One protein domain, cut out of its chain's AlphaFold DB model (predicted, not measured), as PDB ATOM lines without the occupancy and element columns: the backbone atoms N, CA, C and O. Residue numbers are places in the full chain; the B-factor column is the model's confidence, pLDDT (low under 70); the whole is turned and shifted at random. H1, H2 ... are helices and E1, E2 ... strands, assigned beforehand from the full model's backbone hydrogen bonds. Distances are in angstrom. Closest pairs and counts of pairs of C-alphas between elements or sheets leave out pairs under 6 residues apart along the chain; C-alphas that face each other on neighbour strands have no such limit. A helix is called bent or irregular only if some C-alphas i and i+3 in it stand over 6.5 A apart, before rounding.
ATOM      1  N   THR A  18      -5.667 -36.625  37.281       81.75
ATOM      2  CA  THR A  18      -6.780 -37.542  37.540       81.75
ATOM      3  C   THR A  18      -7.417 -37.305  38.911       81.75
ATOM      4  O   THR A  18      -8.629 -37.126  38.990       81.75
ATOM      5  N   GLU A  19      -6.628 -37.223  39.987       81.94
ATOM      6  CA  GLU A  19      -7.142 -36.932  41.338       81.94
ATOM      7  C   GLU A  19      -7.798 -35.546  41.417       81.94
ATOM      8  O   GLU A  19      -8.864 -35.398  42.014       81.94
ATOM      9  N   LYS A  20      -7.205 -34.536  40.762       83.44
ATOM     10  CA  LYS A  20      -7.794 -33.189  40.657       83.44
ATOM     11  C   LYS A  20      -9.133 -33.215  39.910       83.44
ATOM     12  O   LYS A  20     -10.065 -32.524  40.317       83.44
ATOM     13  N   GLY A  21      -9.239 -34.024  38.853       87.19
ATOM     14  CA  GLY A  21     -10.477 -34.240  38.102       87.19
ATOM     15  C   GLY A  21     -11.585 -34.859  38.956       87.19
ATOM     16  O   GLY A  21     -12.664 -34.279  39.051       87.19
ATOM     17  N   PHE A  22     -11.296 -35.965  39.649       88.12
ATOM     18  CA  PHE A  22     -12.260 -36.614  40.547       88.12
ATOM     19  C   PHE A  22     -12.695 -35.706  41.701       88.12
ATOM     20  O   PHE A  22     -13.867 -35.685  42.075       88.12
ATOM     21  N   HIS A  23     -11.775 -34.921  42.268       88.38
ATOM     22  CA  HIS A  23     -12.136 -33.955  43.303       88.38
ATOM     23  C   HIS A  23     -13.065 -32.858  42.763       88.38
ATOM     24  O   HIS A  23     -14.065 -32.530  43.397       88.38
ATOM     25  N   PHE A  24     -12.784 -32.327  41.569       92.00
ATOM     26  CA  PHE A  24     -13.634 -31.322  40.930       92.00
ATOM     27  C   PHE A  24     -15.037 -31.854  40.605       92.00
ATOM     28  O   PHE A  24     -16.018 -31.145  40.817       92.00
ATOM     29  N   GLN A  25     -15.144 -33.111  40.167       93.81
ATOM     30  CA  GLN A  25     -16.420 -33.805  39.976       93.81
ATOM     31  C   GLN A  25     -17.221 -33.871  41.281       93.81
ATOM     32  O   GLN A  25     -18.358 -33.410  41.311       93.81
ATOM     33  N   LYS A  26     -16.615 -34.325  42.388       94.31
ATOM     34  CA  LYS A  26     -17.284 -34.374  43.704       94.31
ATOM     35  C   LYS A  26     -17.736 -32.996  44.191       94.31
ATOM     36  O   LYS A  26     -18.815 -32.876  44.765       94.31
ATOM     37  N   LEU A  27     -16.953 -31.948  43.931       94.38
ATOM     38  CA  LEU A  27     -17.347 -30.569  44.231       94.38
ATOM     39  C   LEU A  27     -18.527 -30.102  43.361       94.38
ATOM     40  O   LEU A  27     -19.434 -29.449  43.872       94.38
ATOM     41  N   LYS A  28     -18.568 -30.459  42.069       95.94
ATOM     42  CA  LYS A  28     -19.724 -30.188  41.193       95.94
ATOM     43  C   LYS A  28     -20.973 -30.945  41.649       95.94
ATOM     44  O   LYS A  28     -22.050 -30.355  41.633       95.94
ATOM     45  N   THR A  29     -20.830 -32.183  42.125       96.69
ATOM     46  CA  THR A  29     -21.922 -32.937  42.760       96.69
ATOM     47  C   THR A  29     -22.427 -32.222  44.010       96.69
ATOM     48  O   THR A  29     -23.625 -31.988  44.126       96.69
ATOM     49  N   LEU A  30     -21.527 -31.807  44.913       97.19
ATOM     50  CA  LEU A  30     -21.889 -31.080  46.135       97.19
ATOM     51  C   LEU A  30     -22.626 -29.776  45.825       97.19
ATOM     52  O   LEU A  30     -23.651 -29.485  46.437       97.19
ATOM     53  N   LYS A  31     -22.130 -29.009  44.852       96.94
ATOM     54  CA  LYS A  31     -22.789 -27.786  44.393       96.94
ATOM     55  C   LYS A  31     -24.228 -28.069  43.955       96.94
ATOM     56  O   LYS A  31     -25.137 -27.398  44.426       96.94
ATOM     57  N   SER A  32     -24.439 -29.077  43.108       96.44
ATOM     58  CA  SER A  32     -25.783 -29.421  42.630       96.44
ATOM     59  C   SER A  32     -26.691 -29.963  43.726       96.44
ATOM     60  O   SER A  32     -27.874 -29.649  43.728       96.44
ATOM     61  N   TRP A  33     -26.146 -30.693  44.697       96.88
ATOM     62  CA  TRP A  33     -26.914 -31.160  45.848       96.88
ATOM     63  C   TRP A  33     -27.442 -29.994  46.697       96.88
ATOM     64  O   TRP A  33     -28.619 -29.962  47.048       96.88
ATOM     65  N   LEU A  34     -26.599 -28.987  46.951       96.50
ATOM     66  CA  LEU A  34     -26.993 -27.764  47.657       96.50
ATOM     67  C   LEU A  34     -28.000 -26.932  46.851       96.50
ATOM     68  O   LEU A  34     -28.991 -26.466  47.404       96.50
ATOM     69  N   GLU A  35     -27.763 -26.749  45.547       96.25
ATOM     70  CA  GLU A  35     -28.675 -26.016  44.659       96.25
ATOM     71  C   GLU A  35     -30.059 -26.668  44.609       96.25
ATOM     72  O   GLU A  35     -31.058 -25.954  44.698       96.25
ATOM     73  N   ASN A  36     -30.126 -28.000  44.524       93.62
ATOM     74  CA  ASN A  36     -31.389 -28.736  44.536       93.62
ATOM     75  C   ASN A  36     -32.150 -28.512  45.839       93.62
ATOM     76  O   ASN A  36     -33.339 -28.203  45.800       93.62
ATOM     77  N   ARG A  37     -31.460 -28.566  46.984       91.56
ATOM     78  CA  ARG A  37     -32.092 -28.322  48.281       91.56
ATOM     79  C   ARG A  37     -32.629 -26.897  48.431       91.56
ATOM     80  O   ARG A  37     -33.693 -26.721  49.022       91.56
ATOM     81  N   ILE A  38     -31.903 -25.897  47.924       91.81
ATOM     82  CA  ILE A  38     -32.288 -24.472  47.965       91.81
ATOM     83  C   ILE A  38     -33.455 -24.182  47.012       91.81
ATOM     84  O   ILE A  38     -34.297 -23.345  47.313       91.81
ATOM     85  N   GLN A  39     -33.494 -24.856  45.861       91.00
ATOM     86  CA  GLN A  39     -34.527 -24.689  44.833       91.00
ATOM     87  C   GLN A  39     -35.718 -25.638  45.014       91.00
ATOM     88  O   GLN A  39     -36.574 -25.675  44.136       91.00
ATOM     89  N   GLU A  40     -35.746 -26.411  46.105       86.50
ATOM     90  CA  GLU A  40     -36.797 -27.390  46.420       86.50
ATOM     91  C   GLU A  40     -37.028 -28.411  45.289       86.50
ATOM     92  O   GLU A  40     -38.151 -28.808  44.993       86.50
ATOM     93  N   LYS A  41     -35.942 -28.848  44.637       87.88
ATOM     94  CA  LYS A  41     -35.973 -29.898  43.609       87.88
ATOM     95  C   LYS A  41     -35.700 -31.256  44.229       87.88
ATOM     96  O   LYS A  41     -34.621 -31.456  44.794       87.88
ATOM     97  N   ASP A  42     -36.642 -32.179  44.086       85.75
ATOM     98  CA  ASP A  42     -36.503 -33.556  44.557       85.75
ATOM     99  C   ASP A  42     -35.930 -34.451  43.448       85.75
ATOM    100  O   ASP A  42     -36.647 -35.086  42.679       85.75
ATOM    101  N   GLU A  43     -34.602 -34.439  43.323       91.19
ATOM    102  CA  GLU A  43     -33.872 -35.276  42.368       91.19
ATOM    103  C   GLU A  43     -32.958 -36.250  43.116       91.19
ATOM    104  O   GLU A  43     -32.203 -35.848  44.009       91.19
ATOM    105  N   ASP A  44     -32.939 -37.504  42.670       93.06
ATOM    106  CA  ASP A  44     -31.904 -38.460  43.048       93.06
ATOM    107  C   ASP A  44     -30.614 -38.100  42.295       93.06
ATOM    108  O   ASP A  44     -30.582 -38.080  41.059       93.06
ATOM    109  N   ILE A  45     -29.539 -37.801  43.031       95.50
ATOM    110  CA  ILE A  45     -28.224 -37.490  42.457       95.50
ATOM    111  C   ILE A  45     -27.267 -38.657  42.710       95.50
ATOM    112  O   ILE A  45     -27.183 -39.200  43.813       95.50
ATOM    113  N   PHE A  46     -26.473 -38.986  41.699       94.62
ATOM    114  CA  PHE A  46     -25.442 -40.008  41.745       94.62
ATOM    115  C   PHE A  46     -24.110 -39.427  41.267       94.62
ATOM    116  O   PHE A  46     -24.051 -38.645  40.313       94.62
ATOM    117  N   CYS A  47     -23.028 -39.809  41.938       93.12
ATOM    118  CA  CYS A  47     -21.663 -39.430  41.582       93.12
ATOM    119  C   CYS A  47     -20.919 -40.676  41.115       93.12
ATOM    120  O   CYS A  47     -20.886 -41.652  41.861       93.12
ATOM    121  N   ASP A  48     -20.301 -40.613  39.933       88.81
ATOM    122  CA  ASP A  48     -19.585 -41.747  39.327       88.81
ATOM    123  C   ASP A  48     -20.513 -42.945  39.019       88.81
ATOM    124  O   ASP A  48     -20.201 -44.102  39.300       88.81
ATOM    125  N   TYR A  49     -21.693 -42.655  38.456       84.25
ATOM    126  CA  TYR A  49     -22.721 -43.636  38.092       84.25
ATOM    127  C   TYR A  49     -23.375 -43.232  36.764       84.25
ATOM    128  O   TYR A  49     -23.861 -42.110  36.626       84.25
ATOM    129  N   GLU A  50     -23.391 -44.153  35.792       84.25
ATOM    130  CA  GLU A  50     -23.743 -43.956  34.365       84.25
ATOM    131  C   GLU A  50     -22.827 -42.973  33.607       84.25
ATOM    132  O   GLU A  50     -22.293 -43.338  32.563       84.25
ATOM    133  N   GLU A  51     -22.607 -41.770  34.141       89.69
ATOM    134  CA  GLU A  51     -21.584 -40.787  33.739       89.69
ATOM    135  C   GLU A  51     -20.983 -40.125  34.998       89.69
ATOM    136  O   GLU A  51     -21.263 -40.538  36.126       89.69
ATOM    137  N   ASP A  52     -20.149 -39.090  34.829       91.88
ATOM    138  CA  ASP A  52     -19.476 -38.426  35.954       91.88
ATOM    139  C   ASP A  52     -20.497 -37.944  37.028       91.88
ATOM    140  O   ASP A  52     -20.272 -38.109  38.233       91.88
ATOM    141  N   ILE A  53     -21.641 -37.377  36.616       95.38
ATOM    142  CA  ILE A  53     -22.785 -37.085  37.502       95.38
ATOM    143  C   ILE A  53     -24.093 -37.447  36.792       95.38
ATOM    144  O   ILE A  53     -24.350 -36.972  35.682       95.38
ATOM    145  N   PHE A  54     -24.955 -38.210  37.461       94.81
ATOM    146  CA  PHE A  54     -26.313 -38.513  37.010       94.81
ATOM    147  C   PHE A  54     -27.335 -37.910  37.977       94.81
ATOM    148  O   PHE A  54     -27.157 -37.977  39.189       94.81
ATOM    149  N   GLN A  55     -28.378 -37.278  37.446       95.06
ATOM    150  CA  GLN A  55     -29.480 -36.709  38.223       95.06
ATOM    151  C   GLN A  55     -30.799 -37.173  37.611       95.06
ATOM    152  O   GLN A  55     -30.945 -37.130  36.384       95.06
ATOM    153  N   ARG A  56     -31.754 -37.591  38.439       91.75
ATOM    154  CA  ARG A  56     -33.060 -38.047  37.966       91.75
ATOM    155  C   ARG A  56     -34.185 -37.559  38.864       91.75
ATOM    156  O   ARG A  56     -34.167 -37.806  40.065       91.75
ATOM    157  N   ASP A  57     -35.186 -36.945  38.252       89.56
ATOM    158  CA  ASP A  57     -36.493 -36.726  38.860       89.56
ATOM    159  C   ASP A  57     -37.428 -37.839  38.374       89.56
ATOM    160  O   ASP A  57     -37.792 -37.906  37.194       89.56
ATOM    161  N   ILE A  58     -37.772 -38.752  39.283       82.81
ATOM    162  CA  ILE A  58     -38.597 -39.924  38.970       82.81
ATOM    163  C   ILE A  58     -40.046 -39.512  38.678       82.81
ATOM    164  O   ILE A  58     -40.687 -40.116  37.817       82.81
ATOM    165  N   TYR A  59     -40.563 -38.489  39.362       77.94
ATOM    166  CA  TYR A  59     -41.960 -38.068  39.249       77.94
ATOM    167  C   TYR A  59     -42.196 -37.191  38.021       77.94
ATOM    168  O   TYR A  59     -43.195 -37.373  37.321       77.94
ATOM    169  N   ALA A  60     -41.271 -36.275  37.726       81.19
ATOM    170  CA  ALA A  60     -41.318 -35.462  36.514       81.19
ATOM    171  C   ALA A  60     -40.872 -36.236  35.264       81.19
ATOM    172  O   ALA A  60     -41.134 -35.791  34.146       81.19
ATOM    173  N   GLY A  61     -40.205 -37.385  35.437       83.75
ATOM    174  CA  GLY A  61     -39.643 -38.164  34.339       83.75
ATOM    175  C   GLY A  61     -38.540 -37.392  33.625       83.75
ATOM    176  O   GLY A  61     -38.559 -37.286  32.404       83.75
ATOM    177  N   ILE A  62     -37.600 -36.803  34.366       89.88
ATOM    178  CA  ILE A  62     -36.492 -36.016  33.807       89.88
ATOM    179  C   ILE A  62     -35.176 -36.686  34.196       89.88
ATOM    180  O   ILE A  62     -34.944 -36.985  35.365       89.88
ATOM    181  N   ALA A  63     -34.290 -36.890  33.220       92.00
ATOM    182  CA  ALA A  63     -32.981 -37.499  33.436       92.00
ATOM    183  C   ALA A  63     -31.869 -36.607  32.881       92.00
ATOM    184  O   ALA A  63     -31.876 -36.221  31.710       92.00
ATOM    185  N   LYS A  64     -30.872 -36.299  33.709       95.69
ATOM    186  CA  LYS A  64     -29.740 -35.450  33.345       95.69
ATOM    187  C   LYS A  64     -28.424 -36.179  33.575       95.69
ATOM    188  O   LYS A  64     -28.054 -36.485  34.703       95.69
ATOM    189  N   PHE A  65     -27.681 -36.384  32.496       96.56
ATOM    190  CA  PHE A  65     -26.357 -37.003  32.508       96.56
ATOM    191  C   PHE A  65     -25.311 -35.929  32.258       96.56
ATOM    192  O   PHE A  65     -25.421 -35.168  31.294       96.56
ATOM    193  N   ARG A  66     -24.303 -35.826  33.120       97.12
ATOM    194  CA  ARG A  66     -23.308 -34.756  33.052       97.12
ATOM    195  C   ARG A  66     -21.915 -35.340  32.995       97.12
ATOM    196  O   ARG A  66     -21.530 -36.111  33.867       97.12
ATOM    197  N   GLN A  67     -21.152 -34.874  32.016       95.88
ATOM    198  CA  GLN A  67     -19.738 -35.166  31.894       95.88
ATOM    199  C   GLN A  67     -18.912 -33.960  32.317       95.88
ATOM    200  O   GLN A  67     -19.003 -32.895  31.709       95.88
ATOM    201  N   ILE A  68     -18.099 -34.137  33.357       95.25
ATOM    202  CA  ILE A  68     -17.337 -33.084  34.020       95.25
ATOM    203  C   ILE A  68     -15.863 -33.203  33.637       95.25
ATOM    204  O   ILE A  68     -15.229 -34.252  33.773       95.25
ATOM    205  N   LYS A  69     -15.275 -32.111  33.147       93.31
ATOM    206  CA  LYS A  69     -13.888 -32.103  32.668       93.31
ATOM    207  C   LYS A  69     -13.106 -30.916  33.235       93.31
ATOM    208  O   LYS A  69     -13.456 -29.762  33.002       93.31
ATOM    209  N   LEU A  70     -11.998 -31.201  33.926       91.25
ATOM    210  CA  LEU A  70     -11.059 -30.199  34.451       91.25
ATOM    211  C   LEU A  70      -9.755 -30.192  33.632       91.25
ATOM    212  O   LEU A  70      -8.900 -31.053  33.826       91.25
ATOM    213  N   TYR A  71      -9.580 -29.216  32.739       90.00
ATOM    214  CA  TYR A  71      -8.473 -29.168  31.776       90.00
ATOM    215  C   TYR A  71      -7.827 -27.783  31.687       90.00
ATOM    216  O   TYR A  71      -8.466 -26.754  31.887       90.00
ATOM    217  N   SER A  72      -6.544 -27.761  31.326       85.75
ATOM    218  CA  SER A  72      -5.796 -26.540  31.003       85.75
ATOM    219  C   SER A  72      -5.896 -26.137  29.524       85.75
ATOM    220  O   SER A  72      -5.464 -25.050  29.150       85.75
ATOM    221  N   THR A  73      -6.454 -26.998  28.663       89.06
ATOM    222  CA  THR A  73      -6.565 -26.755  27.216       89.06
ATOM    223  C   THR A  73      -8.011 -26.701  26.753       89.06
ATOM    224  O   THR A  73      -8.811 -27.527  27.174       89.06
ATOM    225  N   ASN A  74      -8.291 -25.819  25.795       92.50
ATOM    226  CA  ASN A  74      -9.613 -25.651  25.198       92.50
ATOM    227  C   ASN A  74     -10.049 -26.820  24.288       92.50
ATOM    228  O   ASN A  74      -9.217 -27.565  23.748       92.50
ATOM    229  N   PHE A  75     -11.360 -26.917  24.046       94.69
ATOM    230  CA  PHE A  75     -12.002 -28.025  23.332       94.69
ATOM    231  C   PHE A  75     -12.433 -27.715  21.888       94.69
ATOM    232  O   PHE A  75     -12.706 -26.581  21.516       94.69
ATOM    233  N   SER A  76     -12.496 -28.753  21.053       94.56
ATOM    234  CA  SER A  76     -13.048 -28.728  19.686       94.56
ATOM    235  C   SER A  76     -13.550 -30.131  19.326       94.56
ATOM    236  O   SER A  76     -13.207 -31.077  20.032       94.56
ATOM    237  N   PHE A  77     -14.271 -30.325  18.218       93.44
ATOM    238  CA  PHE A  77     -14.728 -31.671  17.825       93.44
ATOM    239  C   PHE A  77     -13.600 -32.653  17.471       93.44
ATOM    240  O   PHE A  77     -13.844 -33.851  17.342       93.44
ATOM    241  N   SER A  78     -12.369 -32.171  17.292       91.12
ATOM    242  CA  SER A  78     -11.201 -33.045  17.127       91.12
ATOM    243  C   SER A  78     -10.690 -33.654  18.437       91.12
ATOM    244  O   SER A  78      -9.924 -34.613  18.387       91.12
ATOM    245  N   LYS A  79     -11.096 -33.117  19.595       93.19
ATOM    246  CA  LYS A  79     -10.674 -33.613  20.910       93.19
ATOM    247  C   LYS A  79     -11.341 -34.945  21.224       93.19
ATOM    248  O   LYS A  79     -12.551 -35.095  21.058       93.19
ATOM    249  N   GLU A  80     -10.539 -35.894  21.693       91.56
ATOM    250  CA  GLU A  80     -10.986 -37.250  22.004       91.56
ATOM    251  C   GLU A  80     -12.057 -37.248  23.097       91.56
ATOM    252  O   GLU A  80     -13.027 -37.991  23.006       91.56
ATOM    253  N   GLU A  81     -11.942 -36.347  24.071       92.00
ATOM    254  CA  GLU A  81     -12.900 -36.188  25.162       92.00
ATOM    255  C   GLU A  81     -14.295 -35.818  24.638       92.00
ATOM    256  O   GLU A  81     -15.278 -36.420  25.054       92.00
ATOM    257  N   ILE A  82     -14.386 -34.896  23.669       94.06
ATOM    258  CA  ILE A  82     -15.660 -34.492  23.047       94.06
ATOM    259  C   ILE A  82     -16.258 -35.654  22.250       94.06
ATOM    260  O   ILE A  82     -17.455 -35.924  22.345       94.06
ATOM    261  N   LYS A  83     -15.425 -36.358  21.472       94.38
ATOM    262  CA  LYS A  83     -15.865 -37.514  20.682       94.38
ATOM    263  C   LYS A  83     -16.410 -38.632  21.576       94.38
ATOM    264  O   LYS A  83     -17.497 -39.141  21.315       94.38
ATOM    265  N   LYS A  84     -15.681 -38.968  22.645       92.81
ATOM    266  CA  LYS A  84     -16.075 -39.985  23.628       92.81
ATOM    267  C   LYS A  84     -17.352 -39.603  24.363       92.81
ATOM    268  O   LYS A  84     -18.239 -40.442  24.458       92.81
ATOM    269  N   SER A  85     -17.499 -38.348  24.795       95.06
ATOM    270  CA  SER A  85     -18.739 -37.879  25.427       95.06
ATOM    271  C   SER A  85     -19.947 -38.021  24.505       95.06
ATOM    272  O   SER A  85     -20.962 -38.564  24.918       95.06
ATOM    273  N   ILE A  86     -19.839 -37.625  23.231       96.19
ATOM    274  CA  ILE A  86     -20.935 -37.802  22.262       96.19
ATOM    275  C   ILE A  86     -21.282 -39.289  22.090       96.19
ATOM    276  O   ILE A  86     -22.461 -39.637  22.030       96.19
ATOM    277  N   ALA A  87     -20.280 -40.170  22.041       93.81
ATOM    278  CA  ALA A  87     -20.499 -41.611  21.953       93.81
ATOM    279  C   ALA A  87     -21.200 -42.187  23.192       93.81
ATOM    280  O   ALA A  87     -22.184 -42.912  23.049       93.81
ATOM    281  N   HIS A  88     -20.740 -41.839  24.394       94.19
ATOM    282  CA  HIS A  88     -21.340 -42.286  25.654       94.19
ATOM    283  C   HIS A  88     -22.772 -41.767  25.820       94.19
ATOM    284  O   HIS A  88     -23.684 -42.555  26.070       94.19
ATOM    285  N   PHE A  89     -23.001 -40.475  25.567       95.94
ATOM    286  CA  PHE A  89     -24.337 -39.877  25.567       95.94
ATOM    287  C   PHE A  89     -25.273 -40.596  24.598       95.94
ATOM    288  O   PHE A  89     -26.427 -40.854  24.928       95.94
ATOM    289  N   PHE A  90     -24.785 -40.981  23.416       94.44
ATOM    290  CA  PHE A  90     -25.598 -41.729  22.464       94.44
ATOM    291  C   PHE A  90     -25.965 -43.126  22.981       94.44
ATOM    292  O   PHE A  90     -27.107 -43.551  22.811       94.44
ATOM    293  N   MET A  91     -25.041 -43.827  23.648       91.00
ATOM    294  CA  MET A  91     -25.327 -45.132  24.265       91.00
ATOM    295  C   MET A  91     -26.383 -45.027  25.371       91.00
ATOM    296  O   MET A  91     -27.266 -45.880  25.450       91.00
ATOM    297  N   LEU A  92     -26.337 -43.968  26.178       90.75
ATOM    298  CA  LEU A  92     -27.348 -43.693  27.201       90.75
ATOM    299  C   LEU A  92     -28.695 -43.289  26.591       90.75
ATOM    300  O   LEU A  92     -29.736 -43.751  27.046       90.75
ATOM    301  N   PHE A  93     -28.688 -42.504  25.510       90.50
ATOM    302  CA  PHE A  93     -29.898 -42.081  24.796       90.50
ATOM    303  C   PHE A  93     -30.705 -43.255  24.228       90.50
ATOM    304  O   PHE A  93     -31.930 -43.185  24.147       90.50
ATOM    305  N   VAL A  94     -30.027 -44.329  23.816       87.56
ATOM    306  CA  VAL A  94     -30.679 -45.541  23.295       87.56
ATOM    307  C   VAL A  94     -30.930 -46.601  24.374       87.56
ATOM    308  O   VAL A  94     -31.504 -47.649  24.072       87.56
ATOM    309  N   LYS A  95     -30.523 -46.357  25.628       84.38
ATOM    310  CA  LYS A  95     -30.737 -47.278  26.748       84.38
ATOM    311  C   LYS A  95     -32.215 -47.266  27.144       84.38
ATOM    312  O   LYS A  95     -32.776 -46.229  27.484       84.38
ATOM    313  N   GLY A  96     -32.849 -48.440  27.130       71.44
ATOM    314  CA  GLY A  96     -34.297 -48.571  27.350       71.44
ATOM    315  C   GLY A  96     -34.795 -48.068  28.712       71.44
ATOM    316  O   GLY A  96     -35.959 -47.697  28.822       71.44
ATOM    317  N   ASN A  97     -33.921 -48.007  29.723       77.31
ATOM    318  CA  ASN A  97     -34.245 -47.564  31.082       77.31
ATOM    319  C   ASN A  97     -34.762 -46.115  31.155       77.31
ATOM    320  O   ASN A  97     -35.489 -45.796  32.090       77.31
ATOM    321  N   TYR A  98     -34.426 -45.270  30.171       83.19
ATOM    322  CA  TYR A  98     -34.775 -43.842  30.142       83.19
ATOM    323  C   TYR A  98     -35.739 -43.490  29.002       83.19
ATOM    324  O   TYR A  98     -35.869 -42.331  28.626       83.19
ATOM    325  N   LEU A  99     -36.410 -44.485  28.408       73.19
ATOM    326  CA  LEU A  99     -37.291 -44.278  27.250       73.19
ATOM    327  C   LEU A  99     -38.464 -43.327  27.546       73.19
ATOM    328  O   LEU A  99     -38.964 -42.673  26.630       73.19
ATOM    329  N   PHE A 100     -38.906 -43.290  28.803       73.12
ATOM    330  CA  PHE A 100     -40.005 -42.450  29.273       73.12
ATOM    331  C   PHE A 100     -39.536 -41.125  29.879       73.12
ATOM    332  O   PHE A 100     -40.385 -40.309  30.228       73.12
ATOM    333  N   ASP A 101     -38.223 -40.900  29.961       82.31
ATOM    334  CA  ASP A 101     -37.661 -39.705  30.574       82.31
ATOM    335  C   ASP A 101     -37.384 -38.630  29.500       82.31
ATOM    336  O   ASP A 101     -36.963 -38.924  28.374       82.31
ATOM    337  N   GLU A 102     -37.564 -37.356  29.845       88.12
ATOM    338  CA  GLU A 102     -36.970 -36.241  29.116       88.12
ATOM    339  C   GLU A 102     -35.475 -36.180  29.449       88.12
ATOM    340  O   GLU A 102     -35.058 -35.757  30.530       88.12
ATOM    341  N   VAL A 103     -34.653 -36.648  28.508       92.38
ATOM    342  CA  VAL A 103     -33.210 -36.793  28.717       92.38
ATOM    343  C   VAL A 103     -32.446 -35.543  28.282       92.38
ATOM    344  O   VAL A 103     -32.594 -35.086  27.148       92.38
ATOM    345  N   THR A 104     -31.546 -35.059  29.139       96.44
ATOM    346  CA  THR A 104     -30.542 -34.032  28.827       96.44
ATOM    347  C   THR A 104     -29.129 -34.557  29.085       96.44
ATOM    348  O   THR A 104     -28.832 -35.081  30.156       96.44
ATOM    349  N   PHE A 105     -28.225 -34.356  28.130       97.56
ATOM    350  CA  PHE A 105     -26.801 -34.649  28.259       97.56
ATOM    351  C   PHE A 105     -26.011 -33.348  28.334       97.56
ATOM    352  O   PHE A 105     -26.125 -32.513  27.444       97.56
ATOM    353  N   LEU A 106     -25.196 -33.155  29.362       97.25
ATOM    354  CA  LEU A 106     -24.437 -31.926  29.567       97.25
ATOM    355  C   LEU A 106     -22.941 -32.221  29.586       97.25
ATOM    356  O   LEU A 106     -22.455 -32.930  30.461       97.25
ATOM    357  N   PHE A 107     -22.195 -31.625  28.663       97.50
ATOM    358  CA  PHE A 107     -20.742 -31.556  28.770       97.50
ATOM    359  C   PHE A 107     -20.347 -30.253  29.466       97.50
ATOM    360  O   PHE A 107     -20.651 -29.167  28.969       97.50
ATOM    361  N   GLU A 108     -19.652 -30.360  30.594       96.25
ATOM    362  CA  GLU A 108     -19.277 -29.234  31.444       96.25
ATOM    363  C   GLU A 108     -17.769 -29.215  31.703       96.25
ATOM    364  O   GLU A 108     -17.160 -30.208  32.114       96.25
ATOM    365  N   THR A 109     -17.141 -28.059  31.490       95.56
ATOM    366  CA  THR A 109     -15.709 -27.890  31.735       95.56
ATOM    367  C   THR A 109     -15.343 -26.484  32.188       95.56
ATOM    368  O   THR A 109     -15.989 -25.502  31.826       95.56
ATOM    369  N   ASN A 110     -14.242 -26.381  32.939       94.44
ATOM    370  CA  ASN A 110     -13.647 -25.095  33.286       94.44
ATOM    371  C   ASN A 110     -13.084 -24.357  32.059       94.44
ATOM    372  O   ASN A 110     -13.022 -23.139  32.066       94.44
ATOM    373  N   SER A 111     -12.630 -25.067  31.026       93.25
ATOM    374  CA  SER A 111     -11.906 -24.465  29.895       93.25
ATOM    375  C   SER A 111     -12.837 -23.929  28.798       93.25
ATOM    376  O   SER A 111     -14.050 -24.109  28.855       93.25
ATOM    377  N   GLY A 112     -12.276 -23.242  27.800       93.75
ATOM    378  CA  GLY A 112     -13.045 -22.653  26.699       93.75
ATOM    379  C   GLY A 112     -13.119 -23.517  25.440       93.75
ATOM    380  O   GLY A 112     -12.569 -24.619  25.359       93.75
ATOM    381  N   ILE A 113     -13.728 -22.960  24.394       94.12
ATOM    382  CA  ILE A 113     -13.681 -23.526  23.040       94.12
ATOM    383  C   ILE A 113     -12.378 -23.086  22.353       94.12
ATOM    384  O   ILE A 113     -11.869 -21.978  22.546       94.12
ATOM    385  N   ALA A 114     -11.754 -23.990  21.602       92.38
ATOM    386  CA  ALA A 114     -10.493 -23.736  20.921       92.38
ATOM    387  C   ALA A 114     -10.690 -22.761  19.752       92.38
ATOM    388  O   ALA A 114     -11.782 -22.610  19.209       92.38
ATOM    389  N   ARG A 115      -9.606 -22.114  19.314       89.94
ATOM    390  CA  ARG A 115      -9.646 -21.319  18.080       89.94
ATOM    391  C   ARG A 115      -9.857 -22.235  16.880       89.94
ATOM    392  O   ARG A 115      -9.303 -23.334  16.831       89.94
ATOM    393  N   GLU A 116     -10.620 -21.763  15.903       89.62
ATOM    394  CA  GLU A 116     -10.840 -22.499  14.664       89.62
ATOM    395  C   GLU A 116      -9.527 -22.647  13.884       89.62
ATOM    396  O   GLU A 116      -8.835 -21.673  13.585       89.62
ATOM    397  N   THR A 117      -9.164 -23.894  13.591       87.62
ATOM    398  CA  THR A 117      -8.017 -24.264  12.758       87.62
ATOM    399  C   THR A 117      -8.445 -25.363  11.793       87.62
ATOM    400  O   THR A 117      -9.465 -26.026  11.979       87.62
ATOM    401  N   ARG A 118      -7.690 -25.551  10.706       83.38
ATOM    402  CA  ARG A 118      -8.072 -26.487   9.642       83.38
ATOM    403  C   ARG A 118      -8.296 -27.900  10.205       83.38
ATOM    404  O   ARG A 118      -7.341 -28.551  10.613       83.38
ATOM    405  N   GLY A 119      -9.546 -28.368  10.159       81.00
ATOM    406  CA  GLY A 119      -9.944 -29.729  10.534       81.00
ATOM    407  C   GLY A 119     -10.284 -29.950  12.012       81.00
ATOM    408  O   GLY A 119     -10.538 -31.092  12.385       81.00
ATOM    409  N   ASN A 120     -10.297 -28.906  12.856       88.00
ATOM    410  CA  ASN A 120     -10.691 -29.056  14.264       88.00
ATOM    411  C   ASN A 120     -12.190 -28.810  14.532       88.00
ATOM    412  O   ASN A 120     -12.689 -29.211  15.585       88.00
ATOM    413  N   ASP A 121     -12.885 -28.169  13.588       91.19
ATOM    414  CA  ASP A 121     -14.308 -27.803  13.624       91.19
ATOM    415  C   ASP A 121     -14.735 -27.042  14.895       91.19
ATOM    416  O   ASP A 121     -15.876 -27.137  15.347       91.19
ATOM    417  N   ALA A 122     -13.828 -26.258  15.490       92.25
ATOM    418  CA  ALA A 122     -14.143 -25.486  16.693       92.25
ATOM    419  C   ALA A 122     -15.191 -24.386  16.436       92.25
ATOM    420  O   ALA A 122     -15.974 -24.071  17.330       92.25
ATOM    421  N   GLY A 123     -15.251 -23.850  15.209       93.44
ATOM    422  CA  GLY A 123     -16.274 -22.886  14.793       93.44
ATOM    423  C   GLY A 123     -17.691 -23.461  14.879       93.44
ATOM    424  O   GLY A 123     -18.578 -22.808  15.423       93.44
ATOM    425  N   LEU A 124     -17.885 -24.716  14.453       95.06
ATOM    426  CA  LEU A 124     -19.175 -25.406  14.559       95.06
ATOM    427  C   LEU A 124     -19.560 -25.670  16.022       95.06
ATOM    428  O   LEU A 124     -20.721 -25.504  16.384       95.06
ATOM    429  N   LEU A 125     -18.597 -26.046  16.876       95.88
ATOM    430  CA  LEU A 125     -18.855 -26.254  18.308       95.88
ATOM    431  C   LEU A 125     -19.262 -24.941  18.989       95.88
ATOM    432  O   LEU A 125     -20.193 -24.926  19.789       95.88
ATOM    433  N   LEU A 126     -18.609 -23.832  18.630       95.38
ATOM    434  CA  LEU A 126     -18.950 -22.495  19.116       95.38
ATOM    435  C   LEU A 126     -20.333 -22.039  18.633       95.38
ATOM    436  O   LEU A 126     -21.089 -21.453  19.409       95.38
ATOM    437  N   GLU A 127     -20.669 -22.295  17.366       95.56
ATOM    438  CA  GLU A 127     -21.987 -21.986  16.804       95.56
ATOM    439  C   GLU A 127     -23.088 -22.799  17.496       95.56
ATOM    440  O   GLU A 127     -24.125 -22.235  17.850       95.56
ATOM    441  N   TRP A 128     -22.847 -24.088  17.761       96.44
ATOM    442  CA  TRP A 128     -23.770 -24.931  18.518       96.44
ATOM    443  C   TRP A 128     -23.926 -24.425  19.953       96.44
ATOM    444  O   TRP A 128     -25.047 -24.130  20.354       96.44
ATOM    445  N   TYR A 129     -22.834 -24.222  20.694       95.94
ATOM    446  CA  TYR A 129     -22.875 -23.699  22.064       95.94
ATOM    447  C   TYR A 129     -23.702 -22.405  22.182       95.94
ATOM    448  O   TYR A 129     -24.569 -22.303  23.046       95.94
ATOM    449  N   LYS A 130     -23.512 -21.440  21.272       94.88
ATOM    450  CA  LYS A 130     -24.236 -20.154  21.299       94.88
ATOM    451  C   LYS A 130     -25.724 -20.253  20.958       94.88
ATOM    452  O   LYS A 130     -26.480 -19.367  21.340       94.88
ATOM    453  N   ASN A 131     -26.137 -21.282  20.221       95.81
ATOM    454  CA  ASN A 131     -27.502 -21.426  19.708       95.81
ATOM    455  C   ASN A 131     -28.187 -22.716  20.196       95.81
ATOM    456  O   ASN A 131     -29.176 -23.144  19.605       95.81
ATOM    457  N   GLN A 132     -27.677 -23.346  21.259       94.12
ATOM    458  CA  GLN A 132     -28.116 -24.666  21.730       94.12
ATOM    459  C   GLN A 132     -29.577 -24.731  22.202       94.12
ATOM    460  O   GLN A 132     -30.157 -25.815  22.236       94.12
ATOM    461  N   ASP A 133     -30.188 -23.594  22.543       91.56
ATOM    462  CA  ASP A 133     -31.603 -23.519  22.933       91.56
ATOM    463  C   ASP A 133     -32.530 -23.188  21.758       91.56
ATOM    464  O   ASP A 133     -33.718 -23.485  21.804       91.56
ATOM    465  N   ASN A 134     -31.991 -22.624  20.672       91.12
ATOM    466  CA  ASN A 134     -32.750 -22.172  19.504       91.12
ATOM    467  C   ASN A 134     -31.997 -22.486  18.201       91.12
ATOM    468  O   ASN A 134     -31.649 -21.599  17.420       91.12
ATOM    469  N   MET A 135     -31.727 -23.771  17.961       92.56
ATOM    470  CA  MET A 135     -30.976 -24.207  16.785       92.56
ATOM    471  C   MET A 135     -31.765 -23.992  15.486       92.56
ATOM    472  O   MET A 135     -32.888 -24.480  15.326       92.56
ATOM    473  N   TRP A 186     -32.047 -38.712  15.252       93.44
ATOM    474  CA  TRP A 186     -30.813 -37.924  15.279       93.44
ATOM    475  C   TRP A 186     -31.041 -36.503  15.783       93.44
ATOM    476  O   TRP A 186     -30.293 -36.008  16.622       93.44
ATOM    477  N   SER A 187     -32.097 -35.853  15.294       92.44
ATOM    478  CA  SER A 187     -32.447 -34.493  15.702       92.44
ATOM    479  C   SER A 187     -32.787 -34.412  17.190       92.44
ATOM    480  O   SER A 187     -32.385 -33.455  17.847       92.44
ATOM    481  N   ARG A 188     -33.499 -35.411  17.728       91.69
ATOM    482  CA  ARG A 188     -33.829 -35.493  19.155       91.69
ATOM    483  C   ARG A 188     -32.575 -35.668  20.010       91.69
ATOM    484  O   ARG A 188     -32.410 -34.926  20.968       91.69
ATOM    485  N   PHE A 189     -31.676 -36.572  19.619       95.06
ATOM    486  CA  PHE A 189     -30.406 -36.783  20.319       95.06
ATOM    487  C   PHE A 189     -29.517 -35.529  20.328       95.06
ATOM    488  O   PHE A 189     -28.961 -35.155  21.350       95.06
ATOM    489  N   ILE A 190     -29.394 -34.833  19.199       96.00
ATOM    490  CA  ILE A 190     -28.562 -33.621  19.131       96.00
ATOM    491  C   ILE A 190     -29.147 -32.513  20.009       96.00
ATOM    492  O   ILE A 190     -28.406 -31.806  20.682       96.00
ATOM    493  N   LYS A 191     -30.477 -32.366  20.029       94.38
ATOM    494  CA  LYS A 191     -31.150 -31.355  20.854       94.38
ATOM    495  C   LYS A 191     -31.058 -31.630  22.355       94.38
ATOM    496  O   LYS A 191     -31.135 -30.671  23.120       94.38
ATOM    497  N   SER A 192     -30.890 -32.886  22.773       95.31
ATOM    498  CA  SER A 192     -30.688 -33.217  24.186       95.31
ATOM    499  C   SER A 192     -29.269 -32.934  24.681       95.31
ATOM    500  O   SER A 192     -29.066 -32.890  25.890       95.31
ATOM    501  N   ILE A 193     -28.289 -32.703  23.797       97.38
ATOM    502  CA  ILE A 193     -26.922 -32.344  24.198       97.38
ATOM    503  C   ILE A 193     -26.811 -30.835  24.442       97.38
ATOM    504  O   ILE A 193     -27.142 -30.010  23.585       97.38
ATOM    505  N   LYS A 194     -26.258 -30.487  25.601       97.44
ATOM    506  CA  LYS A 194     -25.934 -29.136  26.050       97.44
ATOM    507  C   LYS A 194     -24.443 -29.020  26.358       97.44
ATOM    508  O   LYS A 194     -23.793 -29.975  26.789       97.44
ATOM    509  N   TRP A 195     -23.910 -27.825  26.147       97.12
ATOM    510  CA  TRP A 195     -22.502 -27.489  26.317       97.12
ATOM    511  C   TRP A 195     -22.344 -26.348  27.324       97.12
ATOM    512  O   TRP A 195     -23.009 -25.315  27.204       97.12
ATOM    513  N   GLN A 196     -21.421 -26.510  28.272       96.31
ATOM    514  CA  GLN A 196     -21.045 -25.488  29.244       96.31
ATOM    515  C   GLN A 196     -19.518 -25.351  29.328       96.31
ATOM    516  O   GLN A 196     -18.810 -26.273  29.736       96.31
ATOM    517  N   PHE A 197     -19.030 -24.171  28.947       95.50
ATOM    518  CA  PHE A 197     -17.620 -23.786  28.970       95.50
ATOM    519  C   PHE A 197     -17.465 -22.561  29.874       95.50
ATOM    520  O   PHE A 197     -17.941 -21.483  29.519       95.50
ATOM    521  N   ASP A 198     -16.833 -22.721  31.038       90.94
ATOM    522  CA  ASP A 198     -16.761 -21.639  32.034       90.94
ATOM    523  C   ASP A 198     -15.656 -20.600  31.718       90.94
ATOM    524  O   ASP A 198     -15.678 -19.498  32.263       90.94
ATOM    525  N   GLU A 199     -14.695 -20.935  30.844       90.94
ATOM    526  CA  GLU A 199     -13.526 -20.107  30.476       90.94
ATOM    527  C   GLU A 199     -12.654 -19.644  31.668       90.94
ATOM    528  O   GLU A 199     -12.121 -18.535  31.705       90.94
ATOM    529  N   ILE A 200     -12.461 -20.533  32.641       90.25
ATOM    530  CA  ILE A 200     -11.664 -20.338  33.855       90.25
ATOM    531  C   ILE A 200     -10.406 -21.204  33.794       90.25
ATOM    532  O   ILE A 200     -10.451 -22.403  33.505       90.25
ATOM    533  N   ASP A 201      -9.270 -20.608  34.145       86.19
ATOM    534  CA  ASP A 201      -8.012 -21.335  34.277       86.19
ATOM    535  C   ASP A 201      -8.111 -22.480  35.306       86.19
ATOM    536  O   ASP A 201      -8.737 -22.351  36.361       86.19
ATOM    537  N   GLN A 202      -7.461 -23.607  35.011       85.19
ATOM    538  CA  GLN A 202      -7.553 -24.850  35.781       85.19
ATOM    539  C   GLN A 202      -7.193 -24.646  37.260       85.19
ATOM    540  O   GLN A 202      -7.824 -25.232  38.137       85.19
ATOM    541  N   VAL A 203      -6.210 -23.781  37.537       81.94
ATOM    542  CA  VAL A 203      -5.741 -23.462  38.898       81.94
ATOM    543  C   VAL A 203      -6.808 -22.725  39.717       81.94
ATOM    544  O   VAL A 203      -6.870 -22.882  40.934       81.94
ATOM    545  N   HIS A 204      -7.684 -21.962  39.060       87.44
ATOM    546  CA  HIS A 204      -8.708 -21.136  39.703       87.44
ATOM    547  C   HIS A 204     -10.088 -21.810  39.754       87.44
ATOM    548  O   HIS A 204     -10.950 -21.380  40.521       87.44
ATOM    549  N   ALA A 205     -10.300 -22.882  38.983       88.56
ATOM    550  CA  ALA A 205     -11.583 -23.576  38.900       88.56
ATOM    551  C   ALA A 205     -12.024 -24.194  40.243       88.56
ATOM    552  O   ALA A 205     -13.169 -24.006  40.649       88.56
ATOM    553  N   ILE A 206     -11.118 -24.885  40.951       87.62
ATOM    554  CA  ILE A 206     -11.405 -25.494  42.265       87.62
ATOM    555  C   ILE A 206     -11.658 -24.422  43.347       87.62
ATOM    556  O   ILE A 206     -12.694 -24.491  44.006       87.62
ATOM    557  N   PRO A 207     -10.799 -23.395  43.527       87.50
ATOM    558  CA  PRO A 207     -11.080 -22.318  44.479       87.50
ATOM    559  C   PRO A 207     -12.420 -21.616  44.235       87.50
ATOM    560  O   PRO A 207     -13.143 -21.333  45.188       87.50
ATOM    561  N   LYS A 208     -12.785 -21.377  42.966       91.00
ATOM    562  CA  LYS A 208     -14.058 -20.732  42.629       91.00
ATOM    563  C   LYS A 208     -15.257 -21.577  43.055       91.00
ATOM    564  O   LYS A 208     -16.153 -21.051  43.705       91.00
ATOM    565  N   ILE A 209     -15.276 -22.872  42.726       91.25
ATOM    566  CA  ILE A 209     -16.410 -23.729  43.101       91.25
ATOM    567  C   ILE A 209     -16.525 -23.896  44.621       91.25
ATOM    568  O   ILE A 209     -17.635 -23.934  45.137       91.25
ATOM    569  N   VAL A 210     -15.407 -23.924  45.355       87.75
ATOM    570  CA  VAL A 210     -15.433 -23.944  46.827       87.75
ATOM    571  C   VAL A 210     -16.076 -22.668  47.379       87.75
ATOM    572  O   VAL A 210     -16.953 -22.764  48.232       87.75
ATOM    573  N   ALA A 211     -15.722 -21.491  46.854       87.50
ATOM    574  CA  ALA A 211     -16.341 -20.227  47.267       87.50
ATOM    575  C   ALA A 211     -17.847 -20.162  46.927       87.50
ATOM    576  O   ALA A 211     -18.651 -19.643  47.706       87.50
ATOM    577  N   GLU A 212     -18.253 -20.722  45.781       94.25
ATOM    578  CA  GLU A 212     -19.669 -20.863  45.416       94.25
ATOM    579  C   GLU A 212     -20.410 -21.778  46.407       94.25
ATOM    580  O   GLU A 212     -21.479 -21.416  46.890       94.25
ATOM    581  N   ILE A 213     -19.820 -22.919  46.776       95.06
ATOM    582  CA  ILE A 213     -20.372 -23.854  47.770       95.06
ATOM    583  C   ILE A 213     -20.509 -23.194  49.150       95.06
ATOM    584  O   ILE A 213     -21.548 -23.335  49.792       95.06
ATOM    585  N   GLU A 214     -19.504 -22.441  49.609       88.88
ATOM    586  CA  GLU A 214     -19.584 -21.693  50.876       88.88
ATOM    587  C   GLU A 214     -20.746 -20.690  50.880       88.88
ATOM    588  O   GLU A 214     -21.445 -20.523  51.887       88.88
ATOM    589  N   THR A 215     -20.977 -20.048  49.733       93.69
ATOM    590  CA  THR A 215     -22.098 -19.125  49.542       93.69
ATOM    591  C   THR A 215     -23.433 -19.870  49.598       93.69
ATOM    592  O   THR A 215     -24.337 -19.427  50.303       93.69
ATOM    593  N   LEU A 216     -23.545 -21.021  48.926       95.75
ATOM    594  CA  LEU A 216     -24.760 -21.847  48.917       95.75
ATOM    595  C   LEU A 216     -25.118 -22.375  50.311       95.75
ATOM    596  O   LEU A 216     -26.274 -22.295  50.711       95.75
ATOM    597  N   ILE A 217     -24.141 -22.824  51.105       92.25
ATOM    598  CA  ILE A 217     -24.389 -23.266  52.492       92.25
ATOM    599  C   ILE A 217     -25.053 -22.161  53.321       92.25
ATOM    600  O   ILE A 217     -25.934 -22.428  54.132       92.25
ATOM    601  N   SER A 218     -24.674 -20.903  53.086       87.50
ATOM    602  CA  SER A 218     -25.235 -19.752  53.805       87.50
ATOM    603  C   SER A 218     -26.694 -19.442  53.431       87.50
ATOM    604  O   SER A 218     -27.350 -18.683  54.157       87.50
ATOM    605  N   GLN A 219     -27.173 -20.006  52.316       91.50
ATOM    606  CA  GLN A 219     -28.518 -19.853  51.750       91.50
ATOM    607  C   GLN A 219     -29.439 -21.045  52.051       91.50
ATOM    608  O   GLN A 219     -30.614 -20.992  51.696       91.50
ATOM    609  N   LEU A 220     -28.933 -22.109  52.685       89.56
ATOM    610  CA  LEU A 220     -29.741 -23.286  52.996       89.56
ATOM    611  C   LEU A 220     -30.922 -22.929  53.917       89.56
ATOM    612  O   LEU A 220     -30.720 -22.231  54.917       89.56
ATOM    613  N   PRO A 221     -32.131 -23.445  53.636       85.19
ATOM    614  CA  PRO A 221     -33.320 -23.222  54.455       85.19
ATOM    615  C   PRO A 221     -33.351 -24.180  55.663       85.19
ATOM    616  O   PRO A 221     -34.324 -24.898  55.876       85.19
ATOM    617  N   LEU A 222     -32.262 -24.223  56.434       85.25
ATOM    618  CA  LEU A 222     -32.112 -25.044  57.638       85.25
ATOM    619  C   LEU A 222     -31.540 -24.206  58.793       85.25
ATOM    620  O   LEU A 222     -30.720 -23.316  58.543       85.25
ATOM    621  N   PRO A 223     -31.899 -24.510  60.052       85.12
ATOM    622  CA  PRO A 223     -31.409 -23.807  61.242       85.12
ATOM    623  C   PRO A 223     -29.969 -24.216  61.616       85.12
ATOM    624  O   PRO A 223     -29.683 -24.643  62.728       85.12
ATOM    625  N   ILE A 224     -29.028 -24.107  60.674       86.75
ATOM    626  CA  ILE A 224     -27.628 -24.508  60.869       86.75
ATOM    627  C   ILE A 224     -26.732 -23.330  61.273       86.75
ATOM    628  O   ILE A 224     -26.910 -22.190  60.835       86.75
ATOM    629  N   ASP A 225     -25.701 -23.619  62.069       86.38
ATOM    630  CA  ASP A 225     -24.691 -22.643  62.477       86.38
ATOM    631  C   ASP A 225     -23.755 -22.302  61.309       86.38
ATOM    632  O   ASP A 225     -22.808 -23.023  60.982       86.38
ATOM    633  N   LYS A 226     -23.990 -21.139  60.695       82.75
ATOM    634  CA  LYS A 226     -23.239 -20.646  59.528       82.75
ATOM    635  C   LYS A 226     -21.734 -20.497  59.784       82.75
ATOM    636  O   LYS A 226     -20.953 -20.483  58.827       82.75
ATOM    637  N   SER A 227     -21.293 -20.416  61.043       81.81
ATOM    638  CA  SER A 227     -19.866 -20.377  61.379       81.81
ATOM    639  C   SER A 227     -19.152 -21.710  61.099       81.81
ATOM    640  O   SER A 227     -17.956 -21.715  60.808       81.81
ATOM    641  N   LYS A 228     -19.886 -22.832  61.068       83.69
ATOM    642  CA  LYS A 228     -19.366 -24.192  60.828       83.69
ATOM    643  C   LYS A 228     -19.315 -24.598  59.349       83.69
ATOM    644  O   LYS A 228     -19.124 -25.776  59.047       83.69
ATOM    645  N   ARG A 229     -19.424 -23.652  58.406       85.31
ATOM    646  CA  ARG A 229     -19.487 -23.925  56.951       85.31
ATOM    647  C   ARG A 229     -18.425 -24.904  56.433       85.31
ATOM    648  O   ARG A 229     -18.747 -25.805  55.668       85.31
ATOM    649  N   THR A 230     -17.174 -24.794  56.883       81.31
ATOM    650  CA  THR A 230     -16.082 -25.685  56.445       81.31
ATOM    651  C   THR A 230     -16.295 -27.129  56.909       81.31
ATOM    652  O   THR A 230     -15.976 -28.073  56.181       81.31
ATOM    653  N   THR A 231     -16.879 -27.319  58.094       84.56
ATOM    654  CA  THR A 231     -17.257 -28.638  58.614       84.56
ATOM    655  C   THR A 231     -18.352 -29.257  57.754       84.56
ATOM    656  O   THR A 231     -18.216 -30.405  57.341       84.56
ATOM    657  N   TYR A 232     -19.381 -28.482  57.399       90.19
ATOM    658  CA  TYR A 232     -20.471 -28.942  56.534       90.19
ATOM    659  C   TYR A 232     -19.970 -29.378  55.155       90.19
ATOM    660  O   TYR A 232     -20.309 -30.469  54.700       90.19
ATOM    661  N   ILE A 233     -19.085 -28.594  54.527       88.81
ATOM    662  CA  ILE A 233     -18.435 -28.985  53.265       88.81
ATOM    663  C   ILE A 233     -17.716 -30.322  53.429       88.81
ATOM    664  O   ILE A 233     -17.855 -31.203  52.585       88.81
ATOM    665  N   SER A 234     -16.961 -30.483  54.517       85.56
ATOM    666  CA  SER A 234     -16.160 -31.684  54.758       85.56
ATOM    667  C   SER A 234     -17.031 -32.932  54.914       85.56
ATOM    668  O   SER A 234     -16.728 -33.960  54.311       85.56
ATOM    669  N   VAL A 235     -18.123 -32.836  55.678       90.81
ATOM    670  CA  VAL A 235     -19.058 -33.945  55.921       90.81
ATOM    671  C   VAL A 235     -19.802 -34.327  54.645       90.81
ATOM    672  O   VAL A 235     -19.784 -35.495  54.265       90.81
ATOM    673  N   LEU A 236     -20.383 -33.356  53.936       94.50
ATOM    674  CA  LEU A 236     -21.121 -33.633  52.701       94.50
ATOM    675  C   LEU A 236     -20.199 -34.172  51.599       94.50
ATOM    676  O   LEU A 236     -20.547 -35.118  50.895       94.50
ATOM    677  N   HIS A 237     -18.992 -33.616  51.464       91.56
ATOM    678  CA  HIS A 237     -18.007 -34.103  50.498       91.56
ATOM    679  C   HIS A 237     -17.514 -35.519  50.839       91.56
ATOM    680  O   HIS A 237     -17.299 -36.331  49.935       91.56
ATOM    681  N   TYR A 238     -17.335 -35.833  52.128       90.38
ATOM    682  CA  TYR A 238     -17.021 -37.190  52.573       90.38
ATOM    683  C   TYR A 238     -18.154 -38.161  52.236       90.38
ATOM    684  O   TYR A 238     -17.879 -39.227  51.685       90.38
ATOM    685  N   GLU A 239     -19.410 -37.779  52.483       93.19
ATOM    686  CA  GLU A 239     -20.561 -38.622  52.161       93.19
ATOM    687  C   GLU A 239     -20.646 -38.910  50.660       93.19
ATOM    688  O   GLU A 239     -20.746 -40.069  50.270       93.19
ATOM    689  N   ILE A 240     -20.500 -37.893  49.801       93.38
ATOM    690  CA  ILE A 240     -20.462 -38.082  48.340       93.38
ATOM    691  C   ILE A 240     -19.383 -39.102  47.956       93.38
ATOM    692  O   ILE A 240     -19.608 -39.953  47.098       93.38
ATOM    693  N   ALA A 241     -18.212 -39.045  48.600       88.75
ATOM    694  CA  ALA A 241     -17.139 -39.996  48.346       88.75
ATOM    695  C   ALA A 241     -17.476 -41.425  48.809       88.75
ATOM    696  O   ALA A 241     -17.063 -42.367  48.139       88.75
ATOM    697  N   GLN A 242     -18.203 -41.604  49.916       89.38
ATOM    698  CA  GLN A 242     -18.665 -42.927  50.357       89.38
ATOM    699  C   GLN A 242     -19.737 -43.482  49.420       89.38
ATOM    700  O   GLN A 242     -19.673 -44.639  49.009       89.38
ATOM    701  N   LYS A 243     -20.687 -42.632  49.030       92.12
ATOM    702  CA  LYS A 243     -21.794 -42.964  48.135       92.12
ATOM    703  C   LYS A 243     -21.314 -43.392  46.752       92.12
ATOM    704  O   LYS A 243     -21.753 -44.431  46.272       92.12
ATOM    705  N   SER A 244     -20.314 -42.703  46.193       89.62
ATOM    706  CA  SER A 244     -19.689 -43.079  44.912       89.62
ATOM    707  C   SER A 244     -18.960 -44.430  44.937       89.62
ATOM    708  O   SER A 244     -18.661 -44.989  43.891       89.62
ATOM    709  N   LEU A 245     -18.615 -44.956  46.119       87.50
ATOM    710  CA  LEU A 245     -17.936 -46.252  46.250       87.50
ATOM    711  C   LEU A 245     -18.916 -47.420  46.427       87.50
ATOM    712  O   LEU A 245     -18.482 -48.575  46.462       87.50
ATOM    713  N   ASN A 246     -20.212 -47.141  46.579       86.94
ATOM    714  CA  ASN A 246     -21.212 -48.161  46.845       86.94
ATOM    715  C   ASN A 246     -21.720 -48.776  45.528       86.94
ATOM    716  O   ASN A 246     -22.209 -48.039  44.675       86.94
ATOM    717  N   PRO A 247     -21.625 -50.107  45.335       78.38
ATOM    718  CA  PRO A 247     -22.075 -50.750  44.101       78.38
ATOM    719  C   PRO A 247     -23.604 -50.873  43.987       78.38
ATOM    720  O   PRO A 247     -24.096 -51.210  42.912       78.38
ATOM    721  N   ASP A 248     -24.343 -50.672  45.080       87.06
ATOM    722  CA  ASP A 248     -25.806 -50.717  45.099       87.06
ATOM    723  C   ASP A 248     -26.402 -49.354  44.718       87.06
ATOM    724  O   ASP A 248     -26.100 -48.347  45.360       87.06
ATOM    725  N   GLU A 249     -27.261 -49.331  43.694       82.75
ATOM    726  CA  GLU A 249     -27.854 -48.106  43.135       82.75
ATOM    727  C   GLU A 249     -28.595 -47.301  44.210       82.75
ATOM    728  O   GLU A 249     -28.257 -46.144  44.455       82.75
ATOM    729  N   GLU A 250     -29.517 -47.933  44.938       83.19
ATOM    730  CA  GLU A 250     -30.297 -47.270  45.989       83.19
ATOM    731  C   GLU A 250     -29.420 -46.718  47.116       83.19
ATOM    732  O   GLU A 250     -29.644 -45.619  47.622       83.19
ATOM    733  N   SER A 251     -28.372 -47.442  47.498       84.12
ATOM    734  CA  SER A 251     -27.458 -46.994  48.547       84.12
ATOM    735  C   SER A 251     -26.452 -45.942  48.072       84.12
ATOM    736  O   SER A 251     -25.868 -45.265  48.925       84.12
ATOM    737  N   SER A 252     -26.242 -45.794  46.761       88.31
ATOM    738  CA  SER A 252     -25.300 -44.845  46.140       88.31
ATOM    739  C   SER A 252     -25.881 -43.447  45.902       88.31
ATOM    740  O   SER A 252     -25.126 -42.502  45.671       88.31
ATOM    741  N   LYS A 253     -27.205 -43.282  46.009       92.31
ATOM    742  CA  LYS A 253     -27.860 -41.988  45.791       92.31
ATOM    743  C   LYS A 253     -27.695 -41.024  46.964       92.31
ATOM    744  O   LYS A 253     -27.645 -41.430  48.137       92.31
ATOM    745  N   ILE A 254     -27.642 -39.735  46.638       95.06
ATOM    746  CA  ILE A 254     -27.745 -38.623  47.587       95.06
ATOM    747  C   ILE A 254     -29.042 -37.853  47.323       95.06
ATOM    748  O   ILE A 254     -29.391 -37.587  46.175       95.06
ATOM    749  N   THR A 255     -29.750 -37.511  48.399       92.50
ATOM    750  CA  THR A 255     -31.076 -36.872  48.367       92.50
ATOM    751  C   THR A 255     -31.111 -35.662  49.294       92.50
ATOM    752  O   THR A 255     -30.275 -35.543  50.195       92.50
ATOM    753  N   ASN A 256     -32.076 -34.759  49.113       90.81
ATOM    754  CA  ASN A 256     -32.258 -33.601  50.002       90.81
ATOM    755  C   ASN A 256     -32.424 -34.022  51.468       90.81
ATOM    756  O   ASN A 256     -31.835 -33.430  52.364       90.81
ATOM    757  N   GLN A 257     -33.142 -35.114  51.716       87.81
ATOM    758  CA  GLN A 257     -33.316 -35.639  53.065       87.81
ATOM    759  C   GLN A 257     -31.995 -36.102  53.703       87.81
ATOM    760  O   GLN A 257     -31.761 -35.873  54.890       87.81
ATOM    761  N   LEU A 258     -31.123 -36.769  52.936       91.75
ATOM    762  CA  LEU A 258     -29.813 -37.185  53.442       91.75
ATOM    763  C   LEU A 258     -28.950 -35.968  53.806       91.75
ATOM    764  O   LEU A 258     -28.237 -36.010  54.807       91.75
TER     765      LEU A 258
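This is residues 18 to 135 and 186 to 258 of the 918 residues of an uncharacterized protein of Sphingobacterium paludis (UniProt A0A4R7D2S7). A twisted sheet of five strands makes the middle of three layers, with H1 along one face and H2 and H3 on the other. H5 runs side by side with H1, and H6 meets both at steep tilts. The printed part has 191 residues with seven named helices and five named strands, in the order H1 E1 E2 E3 H2 E4 H3 H4 E5 H5 H6 H7. The sheet, in the order E1 E2 E3 E4 E5, is mixed, and so is the class, helices and strands. The whole is compact, with a radius of gyration of the C-alphas of 17.3 A and spans of 55 by 39 by 31 A.

Begin with H1, residues 18 to 38, then find E1, residues 44 to 49, E2, 51 to 57, and E3, 62 to 69. These strands are a meander, each the antiparallel neighbour of the one before, and E1 and E2, like E2 and E3, form a hairpin; N 46 and O 54 are 2.8 A apart, N 64 and O 55 2.8 A. H1 lies over E2 at a height of 8.4 A over the sheet, along the strands; its closest C-alpha pair with E2 is Thr 29 and Ile 53, 6.8 A. Next come H2, residues 80 to 93, and E4, 102 to 109, parallel to E3, with N 106 and O 65 2.8 A apart. E3, H2, E4 are a strand-helix-strand unit, two parallel neighbour strands with a helix between, its crossover right-handed. H2 lies over E3 and E4 at a height of 9.1 A, on the opposite face from H1; Phe 89 and Phe 105 have the closest C-alphas of H2 and E4, 6.4 A. H3, residues 122 to 131, is on the sheet; its closest C-alphas with E5, residues 193 to 197, are those of Tyr 129 and Trp 195, 5.7 A. E5 is parallel to E4, with N 194 and O 105 2.7 A apart. H4, residues 186 to 192, is only just at the sheet's level, at a height of 1.0 A over a local plane fitted to 6 C-alphas. H5, residues 202 to 217, is not on the sheet and touches H1 at a shallow tilt of 25 degrees, the same way, closest at C-alphas 31 and 213, 5.7 A. H6, residues 226 to 243, touches H1 with residues 236 to 241 alone, at a steep tilt of 63 degrees, closest at C-alphas 30 and 237, 6.6 A. It touches H5 with residues 226 to 233 alone, at a steep tilt of 66 degrees, closest at C-alphas 214 and 229, 6.5 A, and only grazes the sheet. H7, residues 249 to 252, is on the sheet, its closest C-alphas with E1 those of Phe 46 and Ser 252, 6.5 A. Each O i to N i+4 pair is within hydrogen-bond range in H1, H2, H3 and H4; in H5 10 of 12 are, in H6 12 of 14, and H7 is too short for such a pair.

Find C-alpha 18 at (-6.780, -37.542, 37.540); from there H1 runs 30.5 A to C-alpha 38. E3 and E4 each span 23.0 A, H2 19.7 A and H5 23.8 A. H6 begins at C-alpha 226 at (-23.239, -20.646, 59.528), spans 25.1 A and has a kink of 27 degrees near residue 233. H6 is irregular, with C-alphas 227 and 230 8.2 A apart; H5 is only just irregular, with C-alphas 203 and 206 6.9 A apart. H7 ends at C-alpha 252 at (-25.300, -44.845, 46.140).

The two C-alphas farthest apart, those of Arg 118 and Pro 223, are 56.7 A from each other. Residues 136 to 185 are not printed; C-alphas 135 and 186 are 13.8 A apart across that cut. Of the links printed whole, E4 to H3 is long. The mean pLDDT of the printed part is 90.5, and no printed residue is under 70.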